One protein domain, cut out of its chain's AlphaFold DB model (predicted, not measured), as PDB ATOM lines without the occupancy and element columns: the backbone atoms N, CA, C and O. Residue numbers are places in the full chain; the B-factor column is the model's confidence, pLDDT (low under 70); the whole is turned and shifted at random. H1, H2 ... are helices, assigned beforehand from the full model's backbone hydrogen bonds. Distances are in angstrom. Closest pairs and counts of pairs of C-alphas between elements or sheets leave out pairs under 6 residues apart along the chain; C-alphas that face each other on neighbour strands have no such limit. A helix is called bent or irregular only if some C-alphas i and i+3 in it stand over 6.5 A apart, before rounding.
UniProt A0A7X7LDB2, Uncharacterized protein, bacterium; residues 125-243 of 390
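This is residues 125 to 243 of the 390 residues of an uncharacterized protein of bacterium (UniProt A0A7X7LDB2). The longest helix, H2, and the hub helix H5 lie side by side, running opposite ways, and with H1 and H6 they make an up-and-down bundle of four helices; H7 packs on H5 and H6. At one end of the longest axis, a small helical hairpin of H3 and H4 is set beside this body, with C-alphas of H4 near only H7 among the other helices of the body. The printed part has 119 residues with seven named helices, H1 to H7 in order along the chain, and no named strand; the class is all helix. It is compact, with a radius of gyration of the C-alphas of 14.0 A, and its spans of 42 by 28 by 23 A make it only just elongated.

Start with H2, residues 139 to 156, and look across to H5, residues 193 to 209: they touch, at a shallow tilt of 20 degrees and opposite ways, and their closest C-alphas, those of Cys 152 and Thr 195, are 5.5 A apart. H5 is the hub, touching four other helices. One of these is H1, residues 127 to 136, which runs the same way as H5 at a shallow tilt of 31 degrees; the closest C-alphas, of Ala 134 and Ser 209, are 4.0 A apart. H1 and H2 are close but not clearly touching, with the C-alphas of Met 133 and Leu 141 closest at 6.4 A. Look next at H6, residues 212 to 223, which forms a hairpin with H5; their closest C-alphas, of Leu 206 and Ala 214, are 5.6 A apart. H2 touches H6 with residues 139 to 146 alone, and the closest C-alphas, of Glu 146 and Val 217, are 5.8 A apart. H1, H2, H5 and H6 form the up-and-down bundle, in which each helix runs against the one before it in the chain. H7, residues 231 to 239, touches H5, the same way at a shallow tilt of 16 degrees; the closest C-alphas, of Glu 207 and Ala 237, are 4.0 A apart. H6 and H7 form a hairpin, with the C-alphas of Ile 222 and Glu 231 closest at 5.6 A. H3, residues 166 to 172, and H4, residues 174 to 181, form a third hairpin, with the C-alphas of Leu 169 and Leu 177 closest at 5.8 A. H4 and H7 are close but not clearly touching, with the C-alphas of Gly 175 and Lys 232 closest at 7.2 A, while H3 and H5, for instance, are apart. Every O i to N i+4 pair is within hydrogen-bond range in H1, H2, H4, H5 and H7; in H6 it is 6 of 8, and in H3 it is 0 of 3, with 1 of 4 O i to N i+3 pairs within range.

Find C-alpha 139 at (-22.834, -12.095, -23.962); from there H2 runs 26.6 A to C-alpha 156 at (-35.567, -19.485, -46.141). H5 runs 24.2 A from Ala 193 to Ser 209, H6 17.8 A from Glu 212 to Asn 223, and H1 14.5 A from Arg 127 to Ala 136. H3 has seven residues and H4 eight. H3 is irregular, its C-alphas 168 and 171 being 7.1 A apart; H6 is only just irregular, with C-alphas 213 and 216 at 6.7 A. H7, nine residues, ends at C-alpha 239 at (-41.954, -6.585, -21.747).

The two C-alphas farthest apart, those of Ala 136 and Lys 187, are 42.2 A apart. The printed part has no cut, and its one long link, from H4 to H5, has 11 residues. The mean pLDDT of the printed part is 79.9; look for values under 70 at residues 127 to 137, 157 to 162, 164 to 172 and 187 to 189.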
ATOM      1  N   ILE A 125     -30.237 -24.187 -30.935       74.94
ATOM      2  CA  ILE A 125     -31.400 -23.498 -30.372       74.94
ATOM      3  C   ILE A 125     -32.329 -24.585 -29.832       74.94
ATOM      4  O   ILE A 125     -33.039 -25.230 -30.593       74.94
ATOM      5  N   ASP A 126     -32.266 -24.821 -28.524       73.38
ATOM      6  CA  ASP A 126     -33.191 -25.690 -27.807       73.38
ATOM      7  C   ASP A 126     -33.528 -25.103 -26.426       73.38
ATOM      8  O   ASP A 126     -32.812 -24.254 -25.871       73.38
ATOM      9  N   ARG A 127     -34.645 -25.555 -25.843       63.84
ATOM     10  CA  ARG A 127     -35.119 -25.090 -24.526       63.84
ATOM     11  C   ARG A 127     -34.082 -25.264 -23.413       63.84
ATOM     12  O   ARG A 127     -34.086 -24.478 -22.464       63.84
ATOM     13  N   GLY A 128     -33.216 -26.272 -23.507       63.41
ATOM     14  CA  GLY A 128     -32.139 -26.523 -22.557       63.41
ATOM     15  C   GLY A 128     -31.082 -25.424 -22.608       63.41
ATOM     16  O   GLY A 128     -30.814 -24.769 -21.596       63.41
ATOM     17  N   VAL A 129     -30.534 -25.152 -23.788       64.12
ATOM     18  CA  VAL A 129     -29.554 -24.081 -24.020       64.12
ATOM     19  C   VAL A 129     -30.106 -22.731 -23.562       64.12
ATOM     20  O   VAL A 129     -29.384 -21.943 -22.950       64.12
ATOM     21  N   GLY A 130     -31.406 -22.491 -23.718       61.28
ATOM     22  CA  GLY A 130     -32.031 -21.275 -23.212       61.28
ATOM     23  C   GLY A 130     -32.044 -21.097 -21.693       61.28
ATOM     24  O   GLY A 130     -31.848 -19.982 -21.199       61.28
ATOM     25  N   ILE A 131     -32.199 -22.182 -20.931       57.75
ATOM     26  CA  ILE A 131     -32.049 -22.157 -19.466       57.75
ATOM     27  C   ILE A 131     -30.592 -21.841 -19.097       57.75
ATOM     28  O   ILE A 131     -30.339 -21.023 -18.209       57.75
ATOM     29  N   ALA A 132     -29.627 -22.423 -19.816       63.16
ATOM     30  CA  ALA A 132     -28.206 -22.138 -19.619       63.16
ATOM     31  C   ALA A 132     -27.858 -20.670 -19.925       63.16
ATOM     32  O   ALA A 132     -27.101 -20.043 -19.181       63.16
ATOM     33  N   MET A 133     -28.456 -20.085 -20.968       67.50
ATOM     34  CA  MET A 133     -28.301 -18.669 -21.326       67.50
ATOM     35  C   MET A 133     -28.834 -17.719 -20.250       67.50
ATOM     36  O   MET A 133     -28.175 -16.724 -19.921       67.50
ATOM     37  N   ALA A 134     -29.998 -18.040 -19.679       60.25
ATOM     38  CA  ALA A 134     -30.593 -17.307 -18.563       60.25
ATOM     39  C   ALA A 134     -29.696 -17.335 -17.315       60.25
ATOM     40  O   ALA A 134     -29.492 -16.308 -16.663       60.25
ATOM     41  N   ALA A 135     -29.126 -18.504 -17.007       65.00
ATOM     42  CA  ALA A 135     -28.289 -18.711 -15.830       65.00
ATOM     43  C   ALA A 135     -26.884 -18.100 -15.975       65.00
ATOM     44  O   ALA A 135     -26.367 -17.511 -15.026       65.00
ATOM     45  N   ALA A 136     -26.250 -18.229 -17.148       65.06
ATOM     46  CA  ALA A 136     -24.871 -17.784 -17.361       65.06
ATOM     47  C   ALA A 136     -24.743 -16.273 -17.584       65.06
ATOM     48  O   ALA A 136     -23.674 -15.718 -17.333       65.06
ATOM     49  N   LYS A 137     -25.801 -15.612 -18.092       66.44
ATOM     50  CA  LYS A 137     -25.797 -14.188 -18.489       66.44
ATOM     51  C   LYS A 137     -24.561 -13.798 -19.318       66.44
ATOM     52  O   LYS A 137     -23.994 -12.723 -19.146       66.44
ATOM     53  N   HIS A 138     -24.117 -14.691 -20.199       71.50
ATOM     54  CA  HIS A 138     -22.880 -14.520 -20.950       71.50
ATOM     55  C   HIS A 138     -23.158 -13.971 -22.353       71.50
ATOM     56  O   HIS A 138     -23.815 -14.642 -23.150       71.50
ATOM     57  N   ASN A 139     -22.613 -12.792 -22.682       75.81
ATOM     58  CA  ASN A 139     -22.834 -12.095 -23.962       75.81
ATOM     59  C   ASN A 139     -22.621 -12.994 -25.191       75.81
ATOM     60  O   ASN A 139     -23.414 -12.951 -26.128       75.81
ATOM     61  N   ALA A 140     -21.589 -13.845 -25.173       77.56
ATOM     62  CA  ALA A 140     -21.269 -14.715 -26.309       77.56
ATOM     63  C   ALA A 140     -22.398 -15.694 -26.684       77.56
ATOM     64  O   ALA A 140     -22.544 -16.015 -27.859       77.56
ATOM     65  N   LEU A 141     -23.226 -16.133 -25.726       81.81
ATOM     66  CA  LEU A 141     -24.344 -17.031 -26.031       81.81
ATOM     67  C   LEU A 141     -25.476 -16.309 -26.775       81.81
ATOM     68  O   LEU A 141     -26.105 -16.892 -27.650       81.81
ATOM     69  N   TYR A 142     -25.711 -15.029 -26.470       84.75
ATOM     70  CA  TYR A 142     -26.683 -14.211 -27.205       84.75
ATOM     71  C   TYR A 142     -26.213 -13.980 -28.644       84.75
ATOM     72  O   TYR A 142     -27.011 -14.112 -29.566       84.75
ATOM     73  N   GLY A 143     -24.910 -13.745 -28.847       85.12
ATOM     74  CA  GLY A 143     -24.319 -13.662 -30.186       85.12
ATOM     75  C   GLY A 143     -24.352 -14.988 -30.962       85.12
ATOM     76  O   GLY A 143     -24.460 -14.983 -32.184       85.12
ATOM     77  N   LEU A 144     -24.288 -16.136 -30.279       85.81
ATOM     78  CA  LEU A 144     -24.489 -17.446 -30.912       85.81
ATOM     79  C   LEU A 144     -25.939 -17.660 -31.352       85.81
ATOM     80  O   LEU A 144     -26.160 -18.073 -32.486       85.81
ATOM     81  N   MET A 145     -26.913 -17.310 -30.505       87.44
ATOM     82  CA  MET A 145     -28.331 -17.356 -30.882       87.44
ATOM     83  C   MET A 145     -28.621 -16.447 -32.074       87.44
ATOM     84  O   MET A 145     -29.312 -16.839 -33.007       87.44
ATOM     85  N   GLU A 146     -28.055 -15.245 -32.066       88.06
ATOM     86  CA  GLU A 146     -28.210 -14.284 -33.151       88.06
ATOM     87  C   GLU A 146     -27.655 -14.811 -34.486       88.06
ATOM     88  O   GLU A 146     -28.304 -14.641 -35.518       88.06
ATOM     89  N   ARG A 147     -26.497 -15.488 -34.465       87.38
ATOM     90  CA  ARG A 147     -25.927 -16.167 -35.643       87.38
ATOM     91  C   ARG A 147     -26.810 -17.319 -36.118       87.38
ATOM     92  O   ARG A 147     -27.166 -17.358 -37.286       87.38
ATOM     93  N   ALA A 148     -27.220 -18.202 -35.210       86.00
ATOM     94  CA  ALA A 148     -28.051 -19.354 -35.555       86.00
ATOM     95  C   ALA A 148     -29.411 -18.942 -36.149       86.00
ATOM     96  O   ALA A 148     -29.893 -19.569 -37.089       86.00
ATOM     97  N   LEU A 149     -30.018 -17.863 -35.641       87.12
ATOM     98  CA  LEU A 149     -31.237 -17.295 -36.216       87.12
ATOM     99  C   LEU A 149     -30.988 -16.687 -37.599       87.12
ATOM    100  O   LEU A 149     -31.787 -16.913 -38.502       87.12
ATOM    101  N   ALA A 150     -29.884 -15.957 -37.788       87.38
ATOM    102  CA  ALA A 150     -29.519 -15.417 -39.097       87.38
ATOM    103  C   ALA A 150     -29.354 -16.529 -40.147       87.38
ATOM    104  O   ALA A 150     -29.891 -16.404 -41.245       87.38
ATOM    105  N   ASP A 151     -28.712 -17.641 -39.780       86.19
ATOM    106  CA  ASP A 151     -28.562 -18.806 -40.658       86.19
ATOM    107  C   ASP A 151     -29.918 -19.437 -41.026       86.19
ATOM    108  O   ASP A 151     -30.075 -19.951 -42.133       86.19
ATOM    109  N   CYS A 152     -30.907 -19.408 -40.121       83.44
ATOM    110  CA  CYS A 152     -32.267 -19.877 -40.417       83.44
ATOM    111  C   CYS A 152     -32.941 -18.978 -41.459       83.44
ATOM    112  O   CYS A 152     -33.420 -19.471 -42.478       83.44
ATOM    113  N   PHE A 153     -32.910 -17.659 -41.249       84.88
ATOM    114  CA  PHE A 153     -33.509 -16.705 -42.183       84.88
ATOM    115  C   PHE A 153     -32.823 -16.719 -43.559       84.88
ATOM    116  O   PHE A 153     -33.500 -16.646 -44.581       84.88
ATOM    117  N   GLU A 154     -31.496 -16.880 -43.620       84.81
ATOM    118  CA  GLU A 154     -30.775 -16.980 -44.899       84.81
ATOM    119  C   GLU A 154     -31.177 -18.233 -45.695       84.81
ATOM    120  O   GLU A 154     -31.227 -18.202 -46.927       84.81
ATOM    121  N   ARG A 155     -31.464 -19.350 -45.014       80.12
ATOM    122  CA  ARG A 155     -31.917 -20.583 -45.675       80.12
ATOM    123  C   ARG A 155     -33.301 -20.426 -46.293       80.12
ATOM    124  O   ARG A 155     -33.481 -20.882 -47.415       80.12
ATOM    125  N   ASP A 156     -34.222 -19.751 -45.610       74.06
ATOM    126  CA  ASP A 156     -35.567 -19.485 -46.141       74.06
ATOM    127  C   ASP A 156     -35.542 -18.541 -47.352       74.06
ATOM    128  O   ASP A 156     -36.380 -18.652 -48.241       74.06
ATOM    129  N   GLY A 157     -34.531 -17.670 -47.455       66.19
ATOM    130  CA  GLY A 157     -34.302 -16.838 -48.641       66.19
ATOM    131  C   GLY A 157     -33.853 -17.611 -49.896       66.19
ATOM    132  O   GLY A 157     -33.685 -17.007 -50.960       66.19
ATOM    133  N   LYS A 158     -33.627 -18.931 -49.809       69.38
ATOM    134  CA  LYS A 158     -33.224 -19.787 -50.940       69.38
ATOM    135  C   LYS A 158     -34.453 -20.468 -51.554       69.38
ATOM    136  O   LYS A 158     -35.340 -20.925 -50.847       69.38
ATOM    137  N   LYS A 159     -34.477 -20.579 -52.891       55.16
ATOM    138  CA  LYS A 159     -35.637 -21.021 -53.701       55.16
ATOM    139  C   LYS A 159     -36.172 -22.437 -53.421       55.16
ATOM    140  O   LYS A 159     -37.247 -22.753 -53.913       55.16
ATOM    141  N   ASP A 160     -35.453 -23.245 -52.646       58.66
ATOM    142  CA  ASP A 160     -35.773 -24.656 -52.399       58.66
ATOM    143  C   ASP A 160     -36.300 -24.914 -50.972       58.66
ATOM    144  O   ASP A 160     -36.395 -26.065 -50.550       58.66
ATOM    145  N   ALA A 161     -36.598 -23.869 -50.191       60.28
ATOM    146  CA  ALA A 161     -37.143 -24.040 -48.848       60.28
ATOM    147  C   ALA A 161     -38.600 -24.538 -48.904       60.28
ATOM    148  O   ALA A 161     -39.461 -23.900 -49.510       60.28
ATOM    149  N   GLU A 162     -38.889 -25.655 -48.233       69.19
ATOM    150  CA  GLU A 162     -40.265 -26.078 -47.947       69.19
ATOM    151  C   GLU A 162     -40.872 -25.104 -46.928       69.19
ATOM    152  O   GLU A 162     -40.552 -25.126 -45.735       69.19
ATOM    153  N   LEU A 163     -41.694 -24.180 -47.427       74.69
ATOM    154  CA  LEU A 163     -42.356 -23.160 -46.622       74.69
ATOM    155  C   LEU A 163     -43.621 -23.732 -45.967       74.69
ATOM    156  O   LEU A 163     -44.357 -24.501 -46.576       74.69
ATOM    157  N   THR A 164     -43.868 -23.322 -44.724       66.50
ATOM    158  CA  THR A 164     -45.000 -23.765 -43.897       66.50
ATOM    159  C   THR A 164     -46.310 -23.237 -44.474       66.50
ATOM    160  O   THR A 164     -46.446 -22.027 -44.697       66.50
ATOM    161  N   GLU A 165     -47.290 -24.119 -44.666       66.00
ATOM    162  CA  GLU A 165     -48.653 -23.720 -45.015       66.00
ATOM    163  C   GLU A 165     -49.424 -23.233 -43.777       66.00
ATOM    164  O   GLU A 165     -49.201 -23.668 -42.648       66.00
ATOM    165  N   ASN A 166     -50.399 -22.341 -43.972       61.75
ATOM    166  CA  ASN A 166     -51.160 -21.765 -42.857       61.75
ATOM    167  C   ASN A 166     -52.005 -22.785 -42.074       61.75
ATOM    168  O   ASN A 166     -52.306 -22.552 -40.902       61.75
ATOM    169  N   SER A 167     -52.371 -23.904 -42.700       62.59
ATOM    170  CA  SER A 167     -53.068 -25.039 -42.080       62.59
ATOM    171  C   SER A 167     -52.252 -25.690 -40.954       62.59
ATOM    172  O   SER A 167     -52.831 -26.194 -39.995       62.59
ATOM    173  N   GLU A 168     -50.921 -25.618 -41.015       65.62
ATOM    174  CA  GLU A 168     -50.012 -26.207 -40.024       65.62
ATOM    175  C   GLU A 168     -49.801 -25.299 -38.796       65.62
ATOM    176  O   GLU A 168     -49.359 -25.750 -37.741       65.62
ATOM    177  N   LEU A 169     -50.166 -24.015 -38.886       65.88
ATOM    178  CA  LEU A 169     -49.972 -23.031 -37.809       65.88
ATOM    179  C   LEU A 169     -51.064 -23.066 -36.729       65.88
ATOM    180  O   LEU A 169     -50.902 -22.455 -35.668       65.88
ATOM    181  N   GLU A 170     -52.186 -23.736 -36.996       61.22
ATOM    182  CA  GLU A 170     -53.416 -23.606 -36.208       61.22
ATOM    183  C   GLU A 170     -53.340 -24.249 -34.822       61.22
ATOM    184  O   GLU A 170     -53.916 -23.714 -33.872       61.22
ATOM    185  N   MET A 171     -52.573 -25.328 -34.672       63.09
ATOM    186  CA  MET A 171     -52.409 -26.000 -33.381       63.09
ATOM    187  C   MET A 171     -51.219 -25.480 -32.569       63.09
ATOM    188  O   MET A 171     -51.350 -25.286 -31.359       63.09
ATOM    189  N   ASP A 172     -50.087 -25.206 -33.217       69.88
ATOM    190  CA  ASP A 172     -48.826 -24.977 -32.502       69.88
ATOM    191  C   ASP A 172     -48.503 -23.490 -32.288       69.88
ATOM    192  O   ASP A 172     -47.854 -23.126 -31.299       69.88
ATOM    193  N   TYR A 173     -48.998 -22.595 -33.158       78.38
ATOM    194  CA  TYR A 173     -48.609 -21.178 -33.166       78.38
ATOM    195  C   TYR A 173     -49.793 -20.208 -33.347       78.38
ATOM    196  O   TYR A 173     -49.787 -19.360 -34.246       78.38
ATOM    197  N   PRO A 174     -50.788 -20.209 -32.439       75.06
ATOM    198  CA  PRO A 174     -52.014 -19.415 -32.594       75.06
ATOM    199  C   PRO A 174     -51.771 -17.898 -32.697       75.06
ATOM    200  O   PRO A 174     -52.526 -17.184 -33.354       75.06
ATOM    201  N   GLY A 175     -50.709 -17.375 -32.069       78.00
ATOM    202  CA  GLY A 175     -50.343 -15.958 -32.183       78.00
ATOM    203  C   GLY A 175     -49.806 -15.565 -33.563       78.00
ATOM    204  O   GLY A 175     -50.044 -14.433 -33.991       78.00
ATOM    205  N   VAL A 176     -49.133 -16.498 -34.243       81.81
ATOM    206  CA  VAL A 176     -48.624 -16.336 -35.611       81.81
ATOM    207  C   VAL A 176     -49.783 -16.425 -36.595       81.81
ATOM    208  O   VAL A 176     -49.953 -15.520 -37.406       81.81
ATOM    209  N   LEU A 177     -50.655 -17.431 -36.452       80.06
ATOM    210  CA  LEU A 177     -51.857 -17.556 -37.281       80.06
ATOM    211  C   LEU A 177     -52.722 -16.292 -37.229       80.06
ATOM    212  O   LEU A 177     -53.209 -15.825 -38.257       80.06
ATOM    213  N   PHE A 178     -52.893 -15.704 -36.042       79.88
ATOM    214  CA  PHE A 178     -53.600 -14.431 -35.919       79.88
ATOM    215  C   PHE A 178     -52.928 -13.323 -36.733       79.88
ATOM    216  O   PHE A 178     -53.624 -12.574 -37.401       79.88
ATOM    217  N   ALA A 179     -51.596 -13.213 -36.677       81.25
ATOM    218  CA  ALA A 179     -50.839 -12.184 -37.390       81.25
ATOM    219  C   ALA A 179     -50.933 -12.320 -38.920       81.25
ATOM    220  O   ALA A 179     -50.854 -11.315 -39.625       81.25
ATOM    221  N   VAL A 180     -51.100 -13.549 -39.416       82.06
ATOM    222  CA  VAL A 180     -51.363 -13.854 -40.831       82.06
ATOM    223  C   VAL A 180     -52.786 -13.436 -41.205       82.06
ATOM    224  O   VAL A 180     -52.969 -12.638 -42.123       82.06
ATOM    225  N   LYS A 181     -53.788 -13.910 -40.447       79.88
ATOM    226  CA  LYS A 181     -55.212 -13.610 -40.680       79.88
ATOM    227  C   LYS A 181     -55.509 -12.110 -40.599       79.88
ATOM    228  O   LYS A 181     -56.216 -11.567 -41.436       79.88
ATOM    229  N   SER A 182     -54.932 -11.404 -39.627       78.38
ATOM    230  CA  SER A 182     -55.166  -9.963 -39.453       78.38
ATOM    231  C   SER A 182     -54.599  -9.106 -40.585       78.38
ATOM    232  O   SER A 182     -54.949  -7.931 -40.680       78.38
ATOM    233  N   ARG A 183     -53.711  -9.668 -41.417       79.06
ATOM    234  CA  ARG A 183     -53.041  -8.978 -42.527       79.06
ATOM    235  C   ARG A 183     -53.515  -9.437 -43.906       79.06
ATOM    236  O   ARG A 183     -53.050  -8.879 -44.895       79.06
ATOM    237  N   GLY A 184     -54.436 -10.403 -43.974       75.75
ATOM    238  CA  GLY A 184     -55.038 -10.869 -45.228       75.75
ATOM    239  C   GLY A 184     -54.057 -11.572 -46.174       75.75
ATOM    240  O   GLY A 184     -54.184 -11.452 -47.391       75.75
ATOM    241  N   ILE A 185     -53.044 -12.242 -45.620       74.56
ATOM    242  CA  ILE A 185     -51.978 -12.937 -46.366       74.56
ATOM    243  C   ILE A 185     -52.081 -14.462 -46.213       74.56
ATOM    244  O   ILE A 185     -51.089 -15.182 -46.266       74.56
ATOM    245  N   GLU A 186     -53.291 -14.990 -46.019       72.75
ATOM    246  CA  GLU A 186     -53.529 -16.416 -45.742       72.75
ATOM    247  C   GLU A 186     -53.181 -17.351 -46.912       72.75
ATOM    248  O   GLU A 186     -53.251 -18.572 -46.771       72.75
ATOM    249  N   LYS A 187     -52.841 -16.800 -48.076       66.25
ATOM    250  CA  LYS A 187     -52.487 -17.562 -49.279       66.25
ATOM    251  C   LYS A 187     -50.987 -17.594 -49.552       66.25
ATOM    252  O   LYS A 187     -50.572 -18.326 -50.447       66.25
ATOM    253  N   ASP A 188     -50.202 -16.832 -48.798       64.50
ATOM    254  CA  ASP A 188     -48.776 -16.692 -49.047       64.50
ATOM    255  C   ASP A 188     -48.003 -17.696 -48.181       64.50
ATOM    256  O   ASP A 188     -48.221 -17.741 -46.967       64.50
ATOM    257  N   PRO A 189     -47.103 -18.506 -48.763       66.56
ATOM    258  CA  PRO A 189     -46.146 -19.275 -47.984       66.56
ATOM    259  C   PRO A 189     -45.149 -18.314 -47.318       66.56
ATOM    260  O   PRO A 189     -44.709 -17.342 -47.932       66.56
ATOM    261  N   LEU A 190     -44.825 -18.557 -46.045       74.56
ATOM    262  CA  LEU A 190     -44.201 -17.534 -45.194       74.56
ATOM    263  C   LEU A 190     -42.737 -17.829 -44.861       74.56
ATOM    264  O   LEU A 190     -41.853 -17.060 -45.211       74.56
ATOM    265  N   VAL A 191     -42.495 -18.923 -44.141       81.50
ATOM    266  CA  VAL A 191     -41.175 -19.358 -43.650       81.50
ATOM    267  C   VAL A 191     -41.172 -20.875 -43.500       81.50
ATOM    268  O   VAL A 191     -42.246 -21.473 -43.395       81.50
ATOM    269  N   SER A 192     -40.006 -21.520 -43.446       82.50
ATOM    270  CA  SER A 192     -39.948 -22.971 -43.221       82.50
ATOM    271  C   SER A 192     -40.379 -23.360 -41.802       82.50
ATOM    272  O   SER A 192     -40.259 -22.572 -40.855       82.50
ATOM    273  N   ALA A 193     -40.836 -24.604 -41.626       78.19
ATOM    274  CA  ALA A 193     -41.228 -25.127 -40.314       78.19
ATOM    275  C   ALA A 193     -40.055 -25.104 -39.314       78.19
ATOM    276  O   ALA A 193     -40.234 -24.898 -38.112       78.19
ATOM    277  N   VAL A 194     -38.827 -25.255 -39.822       79.50
ATOM    278  CA  VAL A 194     -37.593 -25.164 -39.031       79.50
ATOM    279  C   VAL A 194     -37.384 -23.745 -38.507       79.50
ATOM    280  O   VAL A 194     -37.145 -23.575 -37.310       79.50
ATOM    281  N   THR A 195     -37.508 -22.723 -39.359       85.19
ATOM    282  CA  THR A 195     -37.396 -21.319 -38.933       85.19
ATOM    283  C   THR A 195     -38.504 -20.949 -37.959       85.19
ATOM    284  O   THR A 195     -38.217 -20.373 -36.909       85.19
ATOM    285  N   MET A 196     -39.748 -21.341 -38.250       85.31
ATOM    286  CA  MET A 196     -40.902 -21.146 -37.367       85.31
ATOM    287  C   MET A 196     -40.612 -21.678 -35.958       85.31
ATOM    288  O   MET A 196     -40.683 -20.937 -34.974       85.31
ATOM    289  N   LYS A 197     -40.190 -22.943 -35.866       82.38
ATOM    290  CA  LYS A 197     -39.833 -23.585 -34.599       82.38
ATOM    291  C   LYS A 197     -38.686 -22.863 -33.895       82.38
ATOM    292  O   LYS A 197     -38.824 -22.508 -32.724       82.38
ATOM    293  N   ASN A 198     -37.583 -22.608 -34.595       84.19
ATOM    294  CA  ASN A 198     -36.385 -22.015 -34.002       84.19
ATOM    295  C   ASN A 198     -36.643 -20.599 -33.479       84.19
ATOM    296  O   ASN A 198     -36.231 -20.280 -32.367       84.19
ATOM    297  N   VAL A 199     -37.360 -19.758 -34.230       88.44
ATOM    298  CA  VAL A 199     -37.703 -18.398 -33.788       88.44
ATOM    299  C   VAL A 199     -38.608 -18.444 -32.562       88.44
ATOM    300  O   VAL A 199     -38.356 -17.733 -31.587       88.44
ATOM    301  N   MET A 200     -39.634 -19.297 -32.564       86.00
ATOM    302  CA  MET A 200     -40.567 -19.406 -31.441       86.00
ATOM    303  C   MET A 200     -39.891 -19.942 -30.175       86.00
ATOM    304  O   MET A 200     -40.097 -19.386 -29.091       86.00
ATOM    305  N   GLU A 201     -39.031 -20.953 -30.304       84.62
ATOM    306  CA  GLU A 201     -38.206 -21.443 -29.197       84.62
ATOM    307  C   GLU A 201     -37.241 -20.358 -28.704       84.62
ATOM    308  O   GLU A 201     -37.173 -20.103 -27.500       84.62
ATOM    309  N   SER A 202     -36.557 -19.641 -29.604       88.00
ATOM    310  CA  SER A 202     -35.682 -18.523 -29.233       88.00
ATOM    311  C   SER A 202     -36.422 -17.432 -28.465       88.00
ATOM    312  O   SER A 202     -35.922 -16.968 -27.444       88.00
ATOM    313  N   VAL A 203     -37.614 -17.020 -28.899       90.06
ATOM    314  CA  VAL A 203     -38.392 -15.993 -28.189       90.06
ATOM    315  C   VAL A 203     -38.787 -16.469 -26.787       90.06
ATOM    316  O   VAL A 203     -38.629 -15.712 -25.827       90.06
ATOM    317  N   GLU A 204     -39.232 -17.722 -26.639       86.75
ATOM    318  CA  GLU A 204     -39.551 -18.315 -25.330       86.75
ATOM    319  C   GLU A 204     -38.326 -18.324 -24.399       86.75
ATOM    320  O   GLU A 204     -38.416 -18.005 -23.209       86.75
ATOM    321  N   ILE A 205     -37.162 -18.665 -24.947       84.62
ATOM    322  CA  ILE A 205     -35.881 -18.668 -24.241       84.62
ATOM    323  C   ILE A 205     -35.495 -17.254 -23.787       84.62
ATOM    324  O   ILE A 205     -35.165 -17.041 -22.615       84.62
ATOM    325  N   LEU A 206     -35.544 -16.282 -24.699       88.56
ATOM    326  CA  LEU A 206     -35.167 -14.891 -24.442       88.56
ATOM    327  C   LEU A 206     -36.080 -14.264 -23.385       88.56
ATOM    328  O   LEU A 206     -35.584 -13.589 -22.482       88.56
ATOM    329  N   GLU A 207     -37.377 -14.559 -23.433       89.06
ATOM    330  CA  GLU A 207     -38.350 -14.156 -22.416       89.06
ATOM    331  C   GLU A 207     -37.977 -14.687 -21.024       89.06
ATOM    332  O   GLU A 207     -37.905 -13.926 -20.054       89.06
ATOM    333  N   LYS A 208     -37.676 -15.987 -20.913       85.81
ATOM    334  CA  LYS A 208     -37.304 -16.617 -19.633       85.81
ATOM    335  C   LYS A 208     -35.956 -16.138 -19.100       85.81
ATOM    336  O   LYS A 208     -35.740 -16.185 -17.889       85.81
ATOM    337  N   SER A 209     -35.072 -15.649 -19.970       83.88
ATOM    338  CA  SER A 209     -33.757 -15.138 -19.571       83.88
ATOM    339  C   SER A 209     -33.826 -13.916 -18.656       83.88
ATOM    340  O   SER A 209     -32.917 -13.706 -17.850       83.88
ATOM    341  N   LYS A 210     -34.884 -13.099 -18.792       85.44
ATOM    342  CA  LYS A 210     -35.050 -11.802 -18.112       85.44
ATOM    343  C   LYS A 210     -33.813 -10.894 -18.220       85.44
ATOM    344  O   LYS A 210     -33.592 -10.042 -17.362       85.44
ATOM    345  N   SER A 211     -32.990 -11.077 -19.250       86.81
ATOM    346  CA  SER A 211     -31.698 -10.409 -19.408       86.81
ATOM    347  C   SER A 211     -31.789  -9.269 -20.410       86.81
ATOM    348  O   SER A 211     -32.326  -9.438 -21.499       86.81
ATOM    349  N   GLU A 212     -31.184  -8.122 -20.106       90.25
ATOM    350  CA  GLU A 212     -31.113  -7.004 -21.059       90.25
ATOM    351  C   GLU A 212     -30.360  -7.365 -22.352       90.25
ATOM    352  O   GLU A 212     -30.597  -6.766 -23.399       90.25
ATOM    353  N   LEU A 213     -29.482  -8.370 -22.286       88.25
ATOM    354  CA  LEU A 213     -28.723  -8.894 -23.425       88.25
ATOM    355  C   LEU A 213     -29.613  -9.570 -24.474       88.25
ATOM    356  O   LEU A 213     -29.168  -9.791 -25.596       88.25
ATOM    357  N   ALA A 214     -30.861  -9.892 -24.126       90.62
ATOM    358  CA  ALA A 214     -31.840 -10.422 -25.063       90.62
ATOM    359  C   ALA A 214     -32.367  -9.356 -26.034       90.62
ATOM    360  O   ALA A 214     -32.806  -9.701 -27.128       90.62
ATOM    361  N   LEU A 215     -32.328  -8.072 -25.653       93.06
ATOM    362  CA  LEU A 215     -32.960  -6.999 -26.419       93.06
ATOM    363  C   LEU A 215     -32.424  -6.879 -27.859       93.06
ATOM    364  O   LEU A 215     -33.257  -6.813 -28.758       93.06
ATOM    365  N   PRO A 216     -31.101  -6.916 -28.132       92.06
ATOM    366  CA  PRO A 216     -30.594  -6.869 -29.506       92.06
ATOM    367  C   PRO A 216     -31.063  -8.049 -30.370       92.06
ATOM    368  O   PRO A 216     -31.377  -7.869 -31.543       92.06
ATOM    369  N   VAL A 217     -31.163  -9.247 -29.782       92.62
ATOM    370  CA  VAL A 217     -31.621 -10.450 -30.494       92.62
ATOM    371  C   VAL A 217     -33.109 -10.335 -30.830       92.62
ATOM    372  O   VAL A 217     -33.506 -10.583 -31.966       92.62
ATOM    373  N   LEU A 218     -33.926  -9.901 -29.864       94.75
ATOM    374  CA  LEU A 218     -35.358  -9.654 -30.066       94.75
ATOM    375  C   LEU A 218     -35.592  -8.559 -31.112       94.75
ATOM    376  O   LEU A 218     -36.433  -8.729 -31.993       94.75
ATOM    377  N   ASP A 219     -34.815  -7.473 -31.066       93.62
ATOM    378  CA  ASP A 219     -34.878  -6.415 -32.072       93.62
ATOM    379  C   ASP A 219     -34.555  -6.962 -33.465       93.62
ATOM    380  O   ASP A 219     -35.288  -6.696 -34.416       93.62
ATOM    381  N   ARG A 220     -33.513  -7.794 -33.598       91.56
ATOM    382  CA  ARG A 220     -33.174  -8.417 -34.880       91.56
ATOM    383  C   ARG A 220     -34.321  -9.272 -35.413       91.56
ATOM    384  O   ARG A 220     -34.643  -9.108 -36.584       91.56
ATOM    385  N   ILE A 221     -34.958 -10.104 -34.582       92.50
ATOM    386  CA  ILE A 221     -36.122 -10.932 -34.965       92.50
ATOM    387  C   ILE A 221     -37.262 -10.060 -35.516       92.50
ATOM    388  O   ILE A 221     -37.813 -10.353 -36.575       92.50
ATOM    389  N   ILE A 222     -37.587  -8.954 -34.840       92.19
ATOM    390  CA  ILE A 222     -38.654  -8.020 -35.253       92.19
ATOM    391  C   ILE A 222     -38.298  -7.274 -36.558       92.19
ATOM    392  O   ILE A 222     -39.173  -6.770 -37.269       92.19
ATOM    393  N   ASN A 223     -37.007  -7.147 -36.869       89.62
ATOM    394  CA  ASN A 223     -36.494  -6.450 -38.049       89.62
ATOM    395  C   ASN A 223     -36.278  -7.339 -39.280       89.62
ATOM    396  O   ASN A 223     -35.952  -6.789 -40.330       89.62
ATOM    397  N   GLN A 224     -36.443  -8.658 -39.179       87.94
ATOM    398  CA  GLN A 224     -36.285  -9.550 -40.329       87.94
ATOM    399  C   GLN A 224     -37.425  -9.424 -41.343       87.94
ATOM    400  O   GLN A 224     -38.505  -8.896 -41.050       87.94
ATOM    401  N   GLU A 225     -37.185  -9.976 -42.531       80.38
ATOM    402  CA  GLU A 225     -38.252 -10.333 -43.459       80.38
ATOM    403  C   GLU A 225     -39.263 -11.248 -42.744       80.38
ATOM    404  O   GLU A 225     -38.898 -12.061 -41.894       80.38
ATOM    405  N   HIS A 226     -40.556 -11.024 -42.975       82.94
ATOM    406  CA  HIS A 226     -41.645 -11.642 -42.203       82.94
ATOM    407  C   HIS A 226     -41.619 -11.383 -40.680       82.94
ATOM    408  O   HIS A 226     -42.353 -12.029 -39.934       82.94
ATOM    409  N   GLY A 227     -40.859 -10.389 -40.193       86.31
ATOM    410  CA  GLY A 227     -40.751 -10.047 -38.765       86.31
ATOM    411  C   GLY A 227     -42.097  -9.819 -38.062       86.31
ATOM    412  O   GLY A 227     -42.245 -10.058 -36.864       86.31
ATOM    413  N   TYR A 228     -43.106  -9.429 -38.841       84.88
ATOM    414  CA  TYR A 228     -44.491  -9.230 -38.431       84.88
ATOM    415  C   TYR A 228     -45.166 -10.492 -37.852       84.88
ATOM    416  O   TYR A 228     -46.131 -10.369 -37.093       84.88
ATOM    417  N   LEU A 229     -44.666 -11.693 -38.168       86.19
ATOM    418  CA  LEU A 229     -45.119 -12.969 -37.597       86.19
ATOM    419  C   LEU A 229     -44.731 -13.101 -36.118       86.19
ATOM    420  O   LEU A 229     -45.455 -13.697 -35.319       86.19
ATOM    421  N   TRP A 230     -43.599 -12.504 -35.745       87.81
ATOM    422  CA  TRP A 230     -42.944 -12.684 -34.447       87.81
ATOM    423  C   TRP A 230     -43.140 -11.499 -33.510       87.81
ATOM    424  O   TRP A 230     -42.802 -11.599 -32.333       87.81
ATOM    425  N   GLU A 231     -43.670 -10.379 -34.009       89.38
ATOM    426  CA  GLU A 231     -43.811  -9.121 -33.271       89.38
ATOM    427  C   GLU A 231     -44.452  -9.323 -31.900       89.38
ATOM    428  O   GLU A 231     -43.887  -8.916 -30.892       89.38
ATOM    429  N   LYS A 232     -45.595 -10.012 -31.828       89.31
ATOM    430  CA  LYS A 232     -46.310 -10.206 -30.559       89.31
ATOM    431  C   LYS A 232     -45.519 -11.060 -29.557       89.31
ATOM    432  O   LYS A 232     -45.281 -10.573 -28.449       89.31
ATOM    433  N   PRO A 233     -45.066 -12.285 -29.899       89.88
ATOM    434  CA  PRO A 233     -44.157 -13.041 -29.039       89.88
ATOM    435  C   PRO A 233     -42.915 -12.240 -28.617       89.88
ATOM    436  O   PRO A 233     -42.558 -12.238 -27.439       89.88
ATOM    437  N   ALA A 234     -42.279 -11.522 -29.543       93.44
ATOM    438  CA  ALA A 234     -41.065 -10.762 -29.263       93.44
ATOM    439  C   ALA A 234     -41.333  -9.565 -28.336       93.44
ATOM    440  O   ALA A 234     -40.590  -9.356 -27.379       93.44
ATOM    441  N   TYR A 235     -42.425  -8.822 -28.538       94.12
ATOM    442  CA  TYR A 235     -42.857  -7.758 -27.630       94.12
ATOM    443  C   TYR A 235     -43.186  -8.305 -26.240       94.12
ATOM    444  O   TYR A 235     -42.880  -7.639 -25.249       94.12
ATOM    445  N   ARG A 236     -43.718  -9.533 -26.140       93.12
ATOM    446  CA  ARG A 236     -43.882 -10.226 -24.853       93.12
ATOM    447  C   ARG A 236     -42.567 -10.449 -24.145       93.12
ATOM    448  O   ARG A 236     -42.435 -10.100 -22.974       93.12
ATOM    449  N   ALA A 237     -41.600 -11.000 -24.869       93.25
ATOM    450  CA  ALA A 237     -40.268 -11.218 -24.342       93.25
ATOM    451  C   ALA A 237     -39.636  -9.894 -23.888       93.25
ATOM    452  O   ALA A 237     -39.129  -9.829 -22.771       93.25
ATOM    453  N   ILE A 238     -39.755  -8.826 -24.692       95.81
ATOM    454  CA  ILE A 238     -39.266  -7.477 -24.363       95.81
ATOM    455  C   ILE A 238     -39.906  -6.958 -23.070       95.81
ATOM    456  O   ILE A 238     -39.188  -6.508 -22.181       95.81
ATOM    457  N   ALA A 239     -41.230  -7.058 -22.929       94.25
ATOM    458  CA  ALA A 239     -41.954  -6.585 -21.747       94.25
ATOM    459  C   ALA A 239     -41.591  -7.346 -20.455       94.25
ATOM    460  O   ALA A 239     -41.816  -6.831 -19.359       94.25
ATOM    461  N   ASN A 240     -41.015  -8.546 -20.577       92.31
ATOM    462  CA  ASN A 240     -40.584  -9.399 -19.468       92.31
ATOM    463  C   ASN A 240     -39.071  -9.332 -19.180       92.31
ATOM    464  O   ASN A 240     -38.588 -10.019 -18.274       92.31
ATOM    465  N   LEU A 241     -38.308  -8.507 -19.907       91.56
ATOM    466  CA  LEU A 241     -36.887  -8.307 -19.618       91.56
ATOM    467  C   LEU A 241     -36.688  -7.589 -18.278       91.56
ATOM    468  O   LEU A 241     -37.459  -6.711 -17.898       91.56
ATOM    469  N   GLY A 242     -35.592  -7.898 -17.585       88.44
ATOM    470  CA  GLY A 242     -35.178  -7.226 -16.351       88.44
ATOM    471  C   GLY A 242     -34.592  -5.825 -16.569       88.44
ATOM    472  O   GLY A 242     -33.593  -5.493 -15.937       88.44
ATOM    473  N   LEU A 243     -35.167  -5.029 -17.478       91.56
ATOM    474  CA  LEU A 243     -34.743  -3.652 -17.749       91.56
ATOM    475  C   LEU A 243     -35.209  -2.712 -16.620       91.56
ATOM    476  O   LEU A 243     -36.333  -2.859 -16.129       91.56
TER     477      LEU A 243